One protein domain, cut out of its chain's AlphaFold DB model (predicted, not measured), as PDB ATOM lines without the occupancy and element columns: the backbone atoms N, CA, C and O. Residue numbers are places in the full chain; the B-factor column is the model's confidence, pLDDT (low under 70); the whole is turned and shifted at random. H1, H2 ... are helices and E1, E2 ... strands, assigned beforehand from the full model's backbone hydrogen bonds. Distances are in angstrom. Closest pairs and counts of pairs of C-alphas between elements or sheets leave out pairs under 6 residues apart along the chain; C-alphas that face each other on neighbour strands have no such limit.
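This is residues 48 to 89 and 98 to 141 of the 328 residues of the protein "Hypothetical protein" of Ditylum brightwellii (UniProt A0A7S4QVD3). A short two-stranded hairpin, E1 and E2, and the helix H2 belong to an open body, from which residues 124 to 141, with H3, stick out as a free arm. Residues 58 to 70, of which 67 to 70 belong to H2, also stand free of the body. The 86 printed residues hold three named helices and two named strands in the order H1 H2 E1 E2 H3; the sheet, E1 - E2, is antiparallel and the class is mostly helix. The whole is extended, with a radius of gyration of the C-alphas of 18.5 A and spans of 56 by 38 by 31 A.

E1 is residues 104 to 107, 10.2 A long, and E2 is residues 116 to 119, 10.4 A. H2, residues 67 to 84, is 25.4 A long and begins at C-alpha 67 (363.010, -295.935, 139.040). H1 is residues 55 to 58, 5.6 A. H3, residues 125 to 139, is 20.8 A long and ends at C-alpha 139 (349.808, -248.112, 149.547).

E1 and E2 are a hairpin, antiparallel at 156 degrees between their directions. C-alphas 104 and 119 face each other at 4.6 A; N 105 and O 118, 2.8 A, and N 107 and O 116, 3.0 A, are within hydrogen-bond range. H2 is apart from E2 and from H3, and H1 is apart from H2. No helix touches another. In H2 and H3 every O i to N i+4 pair is within hydrogen-bond range; H1 is too short for such a pair.

The C-alphas farthest apart, those of Lys 63 and Gly 141, are 57.4 A apart. Residues 90 to 97 are not printed; C-alphas 89 and 98 are 12.3 A apart across the cut. Of the links printed whole, none is long, and E2 to H3 is tight. The mean pLDDT of the printed part is 71.3, and 35 residues are under 70, among them 54 to 68 and 83 to 89.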
ATOM      1  N   ALA A  48     377.925-278.901 163.820       64.19
ATOM      2  CA  ALA A  48     377.124-278.646 162.641       64.19
ATOM      3  C   ALA A  48     376.634-279.993 162.113       64.19
ATOM      4  O   ALA A  48     377.431-280.907 161.867       64.19
ATOM      5  N   VAL A  49     375.322-280.106 161.902       65.50
ATOM      6  CA  VAL A  49     374.725-281.283 161.270       65.50
ATOM      7  C   VAL A  49     375.311-281.405 159.865       65.50
ATOM      8  O   VAL A  49     374.996-280.632 158.960       65.50
ATOM      9  N   THR A  50     376.226-282.357 159.693       66.56
ATOM     10  CA  THR A  50     376.909-282.567 158.419       66.56
ATOM     11  C   THR A  50     376.033-283.442 157.543       66.56
ATOM     12  O   THR A  50     375.916-284.649 157.753       66.56
ATOM     13  N   ILE A  51     375.419-282.826 156.543       67.44
ATOM     14  CA  ILE A  51     374.563-283.520 155.590       67.44
ATOM     15  C   ILE A  51     375.410-283.878 154.368       67.44
ATOM     16  O   ILE A  51     375.887-283.005 153.646       67.44
ATOM     17  N   THR A  52     375.611-285.175 154.132       73.31
ATOM     18  CA  THR A  52     376.278-285.646 152.912       73.31
ATOM     19  C   THR A  52     375.231-285.792 151.819       73.31
ATOM     20  O   THR A  52     374.353-286.644 151.924       73.31
ATOM     21  N   ILE A  53     375.318-284.967 150.773       70.81
ATOM     22  CA  ILE A  53     374.428-285.089 149.615       70.81
ATOM     23  C   ILE A  53     374.807-286.375 148.861       70.81
ATOM     24  O   ILE A  53     375.963-286.496 148.434       70.81
ATOM     25  N   PRO A  54     373.878-287.334 148.696       69.38
ATOM     26  CA  PRO A  54     374.151-288.576 147.984       69.38
ATOM     27  C   PRO A  54     374.617-288.280 146.553       69.38
ATOM     28  O   PRO A  54     373.930-287.600 145.784       69.38
ATOM     29  N   ARG A  55     375.808-288.770 146.184       67.06
ATOM     30  CA  ARG A  55     376.413-288.515 144.860       67.06
ATOM     31  C   ARG A  55     375.592-289.110 143.732       67.06
ATOM     32  O   ARG A  55     375.657-288.626 142.603       67.06
ATOM     33  N   GLU A  56     374.795-290.124 144.046       68.94
ATOM     34  CA  GLU A  56     373.897-290.756 143.103       68.94
ATOM     35  C   GLU A  56     372.991-289.698 142.472       68.94
ATOM     36  O   GLU A  56     372.740-289.796 141.273       68.94
ATOM     37  N   ILE A  57     372.536-288.676 143.227       63.25
ATOM     38  CA  ILE A  57     371.649-287.580 142.763       63.25
ATOM     39  C   ILE A  57     372.202-286.888 141.513       63.25
ATOM     40  O   ILE A  57     371.434-286.611 140.594       63.25
ATOM     41  N   PHE A  58     373.518-286.694 141.439       61.31
ATOM     42  CA  PHE A  58     374.177-286.014 140.321       61.31
ATOM     43  C   PHE A  58     374.627-286.961 139.201       61.31
ATOM     44  O   PHE A  58     374.947-286.506 138.105       61.31
ATOM     45  N   GLY A  59     374.622-288.274 139.446       58.47
ATOM     46  CA  GLY A  59     374.877-289.291 138.431       58.47
ATOM     47  C   GLY A  59     373.706-289.409 137.455       58.47
ATOM     48  O   GLY A  59     372.810-290.238 137.638       58.47
ATOM     49  N   LEU A  60     373.705-288.564 136.420       59.06
ATOM     50  CA  LEU A  60     372.901-288.739 135.213       59.06
ATOM     51  C   LEU A  60     373.360-289.997 134.467       59.06
ATOM     52  O   LEU A  60     374.253-289.923 133.637       59.06
ATOM     53  N   GLU A  61     372.700-291.131 134.689       51.56
ATOM     54  CA  GLU A  61     372.705-292.225 133.711       51.56
ATOM     55  C   GLU A  61     371.302-292.834 133.589       51.56
ATOM     56  O   GLU A  61     370.883-293.694 134.366       51.56
ATOM     57  N   SER A  62     370.556-292.301 132.613       55.31
ATOM     58  CA  SER A  62     369.609-293.004 131.730       55.31
ATOM     59  C   SER A  62     369.004-294.313 132.257       55.31
ATOM     60  O   SER A  62     369.319-295.395 131.759       55.31
ATOM     61  N   LYS A  63     368.102-294.248 133.244       56.66
ATOM     62  CA  LYS A  63     367.367-295.428 133.731       56.66
ATOM     63  C   LYS A  63     365.870-295.142 133.872       56.66
ATOM     64  O   LYS A  63     365.445-294.034 134.172       56.66
ATOM     65  N   THR A  64     365.101-296.186 133.578       60.12
ATOM     66  CA  THR A  64     363.662-296.247 133.280       60.12
ATOM     67  C   THR A  64     362.729-295.437 134.199       60.12
ATOM     68  O   THR A  64     362.940-295.318 135.405       60.12
ATOM     69  N   ARG A  65     361.617-294.960 133.615       59.25
ATOM     70  CA  ARG A  65     360.552-294.107 134.202       59.25
ATOM     71  C   ARG A  65     359.947-294.586 135.536       59.25
ATOM     72  O   ARG A  65     359.278-293.819 136.218       59.25
ATOM     73  N   GLN A  66     360.134-295.851 135.907       60.06
ATOM     74  CA  GLN A  66     359.652-296.406 137.179       60.06
ATOM     75  C   GLN A  66     360.657-296.191 138.322       60.06
ATOM     76  O   GLN A  66     360.257-295.898 139.447       60.06
ATOM     77  N   ARG A  67     361.969-296.233 138.039       60.47
ATOM     78  CA  ARG A  67     363.010-295.935 139.040       60.47
ATOM     79  C   ARG A  67     363.038-294.458 139.425       60.47
ATOM     80  O   ARG A  67     363.453-294.127 140.531       60.47
ATOM     81  N   THR A  68     362.546-293.576 138.558       68.88
ATOM     82  CA  THR A  68     362.443-292.142 138.849       68.88
ATOM     83  C   THR A  68     361.408-291.829 139.932       68.88
ATOM     84  O   THR A  68     361.663-290.940 140.734       68.88
ATOM     85  N   VAL A  69     360.296-292.573 140.026       76.31
ATOM     86  CA  VAL A  69     359.239-292.304 141.026       76.31
ATOM     87  C   VAL A  69     359.682-292.706 142.431       76.31
ATOM     88  O   VAL A  69     359.608-291.892 143.347       76.31
ATOM     89  N   ALA A  70     360.210-293.923 142.598       71.44
ATOM     90  CA  ALA A  70     360.716-294.390 143.893       71.44
ATOM     91  C   ALA A  70     361.858-293.502 144.408       71.44
ATOM     92  O   ALA A  70     361.934-293.181 145.589       71.44
ATOM     93  N   ARG A  71     362.714-293.034 143.495       68.06
ATOM     94  CA  ARG A  71     363.793-292.106 143.820       68.06
ATOM     95  C   ARG A  71     363.283-290.726 144.218       68.06
ATOM     96  O   ARG A  71     363.779-290.170 145.187       68.06
ATOM     97  N   GLN A  72     362.300-290.180 143.504       75.88
ATOM     98  CA  GLN A  72     361.657-288.922 143.893       75.88
ATOM     99  C   GLN A  72     360.969-289.038 145.255       75.88
ATOM    100  O   GLN A  72     361.020-288.093 146.031       75.88
ATOM    101  N   ALA A  73     360.358-290.186 145.562       76.44
ATOM    102  CA  ALA A  73     359.780-290.444 146.876       76.44
ATOM    103  C   ALA A  73     360.859-290.475 147.969       76.44
ATOM    104  O   ALA A  73     360.712-289.779 148.963       76.44
ATOM    105  N   ALA A  74     361.974-291.179 147.740       75.31
ATOM    106  CA  ALA A  74     363.097-291.224 148.678       75.31
ATOM    107  C   ALA A  74     363.760-289.849 148.879       75.31
ATOM    108  O   ALA A  74     364.105-289.489 149.998       75.31
ATOM    109  N   VAL A  75     363.905-289.058 147.808       74.69
ATOM    110  CA  VAL A  75     364.414-287.679 147.890       74.69
ATOM    111  C   VAL A  75     363.449-286.803 148.679       74.69
ATOM    112  O   VAL A  75     363.897-286.107 149.579       74.69
ATOM    113  N   ARG A  76     362.138-286.886 148.423       76.62
ATOM    114  CA  ARG A  76     361.139-286.140 149.204       76.62
ATOM    115  C   ARG A  76     361.134-286.547 150.668       76.62
ATOM    116  O   ARG A  76     361.051-285.690 151.533       76.62
ATOM    117  N   GLU A  77     361.213-287.839 150.965       74.62
ATOM    118  CA  GLU A  77     361.247-288.326 152.342       74.62
ATOM    119  C   GLU A  77     362.502-287.830 153.070       74.62
ATOM    120  O   GLU A  77     362.413-287.330 154.192       74.62
ATOM    121  N   TRP A  78     363.651-287.875 152.394       76.00
ATOM    122  CA  TRP A  78     364.894-287.295 152.889       76.00
ATOM    123  C   TRP A  78     364.776-285.778 153.097       76.00
ATOM    124  O   TRP A  78     365.152-285.280 154.155       76.00
ATOM    125  N   GLU A  79     364.194-285.047 152.143       74.69
ATOM    126  CA  GLU A  79     363.915-283.612 152.258       74.69
ATOM    127  C   GLU A  79     363.025-283.322 153.470       74.69
ATOM    128  O   GLU A  79     363.350-282.446 154.264       74.69
ATOM    129  N   PHE A  80     361.945-284.081 153.681       73.56
ATOM    130  CA  PHE A  80     361.066-283.900 154.837       73.56
ATOM    131  C   PHE A  80     361.789-284.151 156.163       73.56
ATOM    132  O   PHE A  80     361.620-283.382 157.112       73.56
ATOM    133  N   GLN A  81     362.619-285.191 156.238       71.94
ATOM    134  CA  GLN A  81     363.365-285.517 157.453       71.94
ATOM    135  C   GLN A  81     364.445-284.472 157.761       71.94
ATOM    136  O   GLN A  81     364.552-284.026 158.904       71.94
ATOM    137  N   VAL A  82     365.208-284.049 156.752       72.12
ATOM    138  CA  VAL A  82     366.342-283.125 156.901       72.12
ATOM    139  C   VAL A  82     365.883-281.673 157.035       72.12
ATOM    140  O   VAL A  82     366.372-280.942 157.897       72.12
ATOM    141  N   ALA A  83     364.928-281.238 156.210       69.88
ATOM    142  CA  ALA A  83     364.474-279.852 156.196       69.88
ATOM    143  C   ALA A  83     363.635-279.522 157.431       69.88
ATOM    144  O   ALA A  83     363.879-278.515 158.096       69.88
ATOM    145  N   HIS A  84     362.674-280.381 157.769       69.38
ATOM    146  CA  HIS A  84     361.757-280.114 158.874       69.38
ATOM    147  C   HIS A  84     362.213-280.706 160.210       69.38
ATOM    148  O   HIS A  84     361.595-280.417 161.229       69.38
ATOM    149  N   GLY A  85     363.273-281.525 160.232       67.81
ATOM    150  CA  GLY A  85     363.729-282.183 161.461       67.81
ATOM    151  C   GLY A  85     362.700-283.166 162.036       67.81
ATOM    152  O   GLY A  85     362.778-283.524 163.204       67.81
ATOM    153  N   ILE A  86     361.723-283.606 161.230       68.12
ATOM    154  CA  ILE A  86     360.607-284.471 161.663       68.12
ATOM    155  C   ILE A  86     361.069-285.933 161.874       68.12
ATOM    156  O   ILE A  86     360.330-286.772 162.389       68.12
ATOM    157  N   GLY A  87     362.322-286.254 161.537       59.22
ATOM    158  CA  GLY A  87     362.898-287.592 161.657       59.22
ATOM    159  C   GLY A  87     363.271-287.996 163.089       59.22
ATOM    160  O   GLY A  87     364.334-287.643 163.585       59.22
ATOM    161  N   ASN A  88     362.411-288.809 163.705       53.47
ATOM    162  CA  ASN A  88     362.729-289.915 164.617       53.47
ATOM    163  C   ASN A  88     363.851-289.704 165.654       53.47
ATOM    164  O   ASN A  88     364.914-290.310 165.559       53.47
ATOM    165  N   ASN A  89     363.562-288.978 166.736       53.12
ATOM    166  CA  ASN A  89     363.918-289.470 168.072       53.12
ATOM    167  C   ASN A  89     363.163-288.695 169.157       53.12
ATOM    168  O   ASN A  89     363.630-287.669 169.642       53.12
ATOM    169  N   ARG A  98     367.310-279.034 165.204       59.66
ATOM    170  CA  ARG A  98     366.625-277.975 164.474       59.66
ATOM    171  C   ARG A  98     366.748-278.351 163.003       59.66
ATOM    172  O   ARG A  98     367.860-278.508 162.502       59.66
ATOM    173  N   GLY A  99     365.612-278.585 162.349       64.31
ATOM    174  CA  GLY A  99     365.581-278.842 160.914       64.31
ATOM    175  C   GLY A  99     366.343-277.759 160.146       64.31
ATOM    176  O   GLY A  99     366.515-276.639 160.632       64.31
ATOM    177  N   LEU A 100     366.799-278.086 158.937       68.94
ATOM    178  CA  LEU A 100     367.587-277.179 158.096       68.94
ATOM    179  C   LEU A 100     366.924-275.798 157.889       68.94
ATOM    180  O   LEU A 100     367.621-274.819 157.646       68.94
ATOM    181  N   LEU A 101     365.590-275.724 157.990       65.56
ATOM    182  CA  LEU A 101     364.744-274.575 157.631       65.56
ATOM    183  C   LEU A 101     364.850-273.320 158.520       65.56
ATOM    184  O   LEU A 101     364.096-272.374 158.300       65.56
ATOM    185  N   ASP A 102     365.767-273.284 159.482       63.19
ATOM    186  CA  ASP A 102     366.081-272.074 160.266       63.19
ATOM    187  C   ASP A 102     367.595-271.957 160.553       63.19
ATOM    188  O   ASP A 102     368.052-271.304 161.494       63.19
ATOM    189  N   GLY A 103     368.397-272.680 159.764       69.12
ATOM    190  CA  GLY A 103     369.837-272.814 159.936       69.12
ATOM    191  C   GLY A 103     370.644-272.065 158.877       69.12
ATOM    192  O   GLY A 103     370.214-271.855 157.740       69.12
ATOM    193  N   ARG A 104     371.880-271.709 159.242       73.00
ATOM    194  CA  ARG A 104     372.924-271.380 158.264       73.00
ATOM    195  C   ARG A 104     373.547-272.681 157.791       73.00
ATOM    196  O   ARG A 104     374.027-273.467 158.603       73.00
ATOM    197  N   ALA A 105     373.542-272.893 156.489       75.94
ATOM    198  CA  ALA A 105     374.139-274.055 155.876       75.94
ATOM    199  C   ALA A 105     375.439-273.664 155.166       75.94
ATOM    200  O   ALA A 105     375.569-272.586 154.580       75.94
ATOM    201  N   PHE A 106     376.421-274.555 155.273       77.38
ATOM    202  CA  PHE A 106     377.778-274.352 154.786       77.38
ATOM    203  C   PHE A 106     378.099-275.438 153.766       77.38
ATOM    204  O   PHE A 106     378.029-276.628 154.079       77.38
ATOM    205  N   PHE A 107     378.485-275.046 152.556       78.50
ATOM    206  CA  PHE A 107     379.020-275.984 151.574       78.50
ATOM    207  C   PHE A 107     380.531-276.074 151.741       78.50
ATOM    208  O   PHE A 107     381.221-275.065 151.639       78.50
ATOM    209  N   SER A 108     381.062-277.272 151.969       75.69
ATOM    210  CA  SER A 108     382.506-277.520 151.969       75.69
ATOM    211  C   SER A 108     382.812-278.827 151.243       75.69
ATOM    212  O   SER A 108     382.042-279.789 151.297       75.69
ATOM    213  N   GLN A 109     383.954-278.878 150.563       74.69
ATOM    214  CA  GLN A 109     384.543-280.151 150.161       74.69
ATOM    215  C   GLN A 109     385.112-280.829 151.418       74.69
ATOM    216  O   GLN A 109     385.570-280.142 152.329       74.69
ATOM    217  N   LYS A 110     385.064-282.163 151.509       74.88
ATOM    218  CA  LYS A 110     385.449-282.927 152.712       74.88
ATOM    219  C   LYS A 110     386.787-282.446 153.309       74.88
ATOM    220  O   LYS A 110     387.836-282.693 152.726       74.88
ATOM    221  N   GLY A 111     386.728-281.794 154.475       66.75
ATOM    222  CA  GLY A 111     387.901-281.282 155.202       66.75
ATOM    223  C   GLY A 111     388.442-279.922 154.736       66.75
ATOM    224  O   GLY A 111     389.493-279.509 155.208       66.75
ATOM    225  N   SER A 112     387.747-279.232 153.830       76.50
ATOM    226  CA  SER A 112     388.102-277.891 153.346       76.50
ATOM    227  C   SER A 112     387.334-276.782 154.072       76.50
ATOM    228  O   SER A 112     386.365-277.043 154.790       76.50
ATOM    229  N   TYR A 113     387.763-275.537 153.862       73.06
ATOM    230  CA  TYR A 113     387.030-274.349 154.298       73.06
ATOM    231  C   TYR A 113     385.667-274.237 153.587       73.06
ATOM    232  O   TYR A 113     385.519-274.723 152.462       73.06
ATOM    233  N   PRO A 114     384.657-273.615 154.223       74.31
ATOM    234  CA  PRO A 114     383.366-273.391 153.587       74.31
ATOM    235  C   PRO A 114     383.538-272.537 152.324       74.31
ATOM    236  O   PRO A 114     384.109-271.452 152.363       74.31
ATOM    237  N   ILE A 115     383.036-273.053 151.205       74.31
ATOM    238  CA  ILE A 115     383.059-272.427 149.878       74.31
ATOM    239  C   ILE A 115     381.892-271.445 149.737       74.31
ATOM    240  O   ILE A 115     382.005-270.430 149.056       74.31
ATOM    241  N   GLY A 116     380.764-271.732 150.390       72.56
ATOM    242  CA  GLY A 116     379.575-270.891 150.347       72.56
ATOM    243  C   GLY A 116     378.730-271.041 151.601       72.56
ATOM    244  O   GLY A 116     378.664-272.120 152.197       72.56
ATOM    245  N   VAL A 117     378.086-269.941 151.986       74.44
ATOM    246  CA  VAL A 117     377.168-269.866 153.124       74.44
ATOM    247  C   VAL A 117     375.805-269.447 152.602       74.44
ATOM    248  O   VAL A 117     375.702-268.482 151.847       74.44
ATOM    249  N   PHE A 118     374.765-270.162 153.010       76.00
ATOM    250  CA  PHE A 118     373.391-269.807 152.694       76.00
ATOM    251  C   PHE A 118     372.531-269.920 153.948       76.00
ATOM    252  O   PHE A 118     372.676-270.844 154.747       76.00
ATOM    253  N   SER A 119     371.648-268.950 154.141       72.50
ATOM    254  CA  SER A 119     370.593-269.015 155.146       72.50
ATOM    255  C   SER A 119     369.346-269.586 154.491       72.50
ATOM    256  O   SER A 119     368.851-269.022 153.513       72.50
ATOM    257  N   VAL A 120     368.842-270.697 155.020       71.62
ATOM    258  CA  VAL A 120     367.563-271.244 154.573       71.62
ATOM    259  C   VAL A 120     366.474-270.584 155.401       71.62
ATOM    260  O   VAL A 120     366.449-270.730 156.616       71.62
ATOM    261  N   ILE A 121     365.595-269.835 154.740       73.19
ATOM    262  CA  ILE A 121     364.455-269.187 155.386       73.19
ATOM    263  C   ILE A 121     363.204-269.966 155.005       73.19
ATOM    264  O   ILE A 121     362.961-270.245 153.827       73.19
ATOM    265  N   LYS A 122     362.390-270.309 156.001       73.69
ATOM    266  CA  LYS A 122     361.092-270.938 155.779       73.69
ATOM    267  C   LYS A 122     360.171-269.987 155.008       73.69
ATOM    268  O   LYS A 122     359.694-268.989 155.544       73.69
ATOM    269  N   TYR A 123     359.890-270.324 153.754       72.31
ATOM    270  CA  TYR A 123     358.927-269.590 152.944       72.31
ATOM    271  C   TYR A 123     357.500-270.045 153.267       72.31
ATOM    272  O   TYR A 123     357.111-271.181 152.991       72.31
ATOM    273  N   GLU A 124     356.711-269.154 153.859       78.38
ATOM    274  CA  GLU A 124     355.297-269.388 154.147       78.38
ATOM    275  C   GLU A 124     354.438-268.611 153.140       78.38
ATOM    276  O   GLU A 124     354.221-267.411 153.326       78.38
ATOM    277  N   PRO A 125     353.900-269.260 152.087       78.50
ATOM    278  CA  PRO A 125     353.202-268.554 151.007       78.50
ATOM    279  C   PRO A 125     351.980-267.780 151.516       78.50
ATOM    280  O   PRO A 125     351.707-266.672 151.069       78.50
ATOM    281  N   LYS A 126     351.281-268.320 152.524       84.00
ATOM    282  CA  LYS A 126     350.130-267.651 153.151       84.00
ATOM    283  C   LYS A 126     350.525-266.358 153.868       84.00
ATOM    284  O   LYS A 126     349.762-265.396 153.851       84.00
ATOM    285  N   LYS A 127     351.704-266.339 154.496       81.94
ATOM    286  CA  LYS A 127     352.220-265.177 155.224       81.94
ATOM    287  C   LYS A 127     352.691-264.103 154.250       81.94
ATOM    288  O   LYS A 127     352.315-262.947 154.399       81.94
ATOM    289  N   GLU A 128     353.425-264.501 153.215       80.50
ATOM    290  CA  GLU A 128     353.920-263.585 152.186       80.50
ATOM    291  C   GLU A 128     352.770-262.964 151.369       80.50
ATOM    292  O   GLU A 128     352.762-261.761 151.114       80.50
ATOM    293  N   GLU A 129     351.733-263.736 151.024       82.31
ATOM    294  CA  GLU A 129     350.528-263.188 150.391       82.31
ATOM    295  C   GLU A 129     349.770-262.218 151.302       82.31
ATOM    296  O   GLU A 129     349.279-261.192 150.822       82.31
ATOM    297  N   ALA A 130     349.664-262.517 152.600       84.38
ATOM    298  CA  ALA A 130     349.039-261.622 153.570       84.38
ATOM    299  C   ALA A 130     349.828-260.313 153.712       84.38
ATOM    300  O   ALA A 130     349.237-259.235 153.740       84.38
ATOM    301  N   GLU A 131     351.156-260.391 153.725       82.50
ATOM    302  CA  GLU A 131     352.042-259.234 153.790       82.50
ATOM    303  C   GLU A 131     352.004-258.408 152.497       82.50
ATOM    304  O   GLU A 131     351.886-257.183 152.541       82.50
ATOM    305  N   ARG A 132     351.966-259.066 151.331       84.38
ATOM    306  CA  ARG A 132     351.761-258.407 150.034       84.38
ATOM    307  C   ARG A 132     350.413-257.689 149.990       84.38
ATOM    308  O   ARG A 132     350.353-256.537 149.567       84.38
ATOM    309  N   LYS A 133     349.340-258.333 150.464       85.25
ATOM    310  CA  LYS A 133     348.007-257.718 150.580       85.25
ATOM    311  C   LYS A 133     348.023-256.540 151.550       85.25
ATOM    312  O   LYS A 133     347.500-255.488 151.201       85.25
ATOM    313  N   ARG A 134     348.680-256.665 152.706       81.44
ATOM    314  CA  ARG A 134     348.850-255.568 153.670       81.44
ATOM    315  C   ARG A 134     349.564-254.374 153.037       81.44
ATOM    316  O   ARG A 134     349.057-253.267 153.135       81.44
ATOM    317  N   LYS A 135     350.662-254.603 152.314       81.19
ATOM    318  CA  LYS A 135     351.438-253.554 151.632       81.19
ATOM    319  C   LYS A 135     350.654-252.873 150.505       81.19
ATOM    320  O   LYS A 135     350.786-251.673 150.288       81.19
ATOM    321  N   ILE A 136     349.814-253.628 149.792       83.69
ATOM    322  CA  ILE A 136     348.889-253.077 148.791       83.69
ATOM    323  C   ILE A 136     347.830-252.201 149.470       83.69
ATOM    324  O   ILE A 136     347.578-251.092 149.009       83.69
ATOM    325  N   VAL A 137     347.245-252.668 150.575       79.56
ATOM    326  CA  VAL A 137     346.236-251.924 151.347       79.56
ATOM    327  C   VAL A 137     346.831-250.666 151.998       79.56
ATOM    328  O   VAL A 137     346.180-249.624 152.030       79.56
ATOM    329  N   GLU A 138     348.079-250.734 152.456       80.00
ATOM    330  CA  GLU A 138     348.848-249.600 152.978       80.00
ATOM    331  C   GLU A 138     349.138-248.566 151.885       80.00
ATOM    332  O   GLU A 138     348.848-247.387 152.066       80.00
ATOM    333  N   ARG A 139     349.602-249.000 150.704       77.69
ATOM    334  CA  ARG A 139     349.808-248.112 149.547       77.69
ATOM    335  C   ARG A 139     348.503-247.473 149.059       77.69
ATOM    336  O   ARG A 139     348.524-246.359 148.552       77.69
ATOM    337  N   LEU A 140     347.381-248.175 149.205       80.56
ATOM    338  CA  LEU A 140     346.040-247.668 148.903       80.56
ATOM    339  C   LEU A 140     345.469-246.766 150.015       80.56
ATOM    340  O   LEU A 140     344.313-246.362 149.914       80.56
ATOM    341  N   GLY A 141     346.244-246.459 151.064       67.88
ATOM    342  CA  GLY A 141     345.844-245.530 152.124       67.88
ATOM    343  C   GLY A 141     344.697-246.034 153.001       67.88
ATOM    344  O   GLY A 141     344.001-245.241 153.613       67.88
TER     345      GLY A 141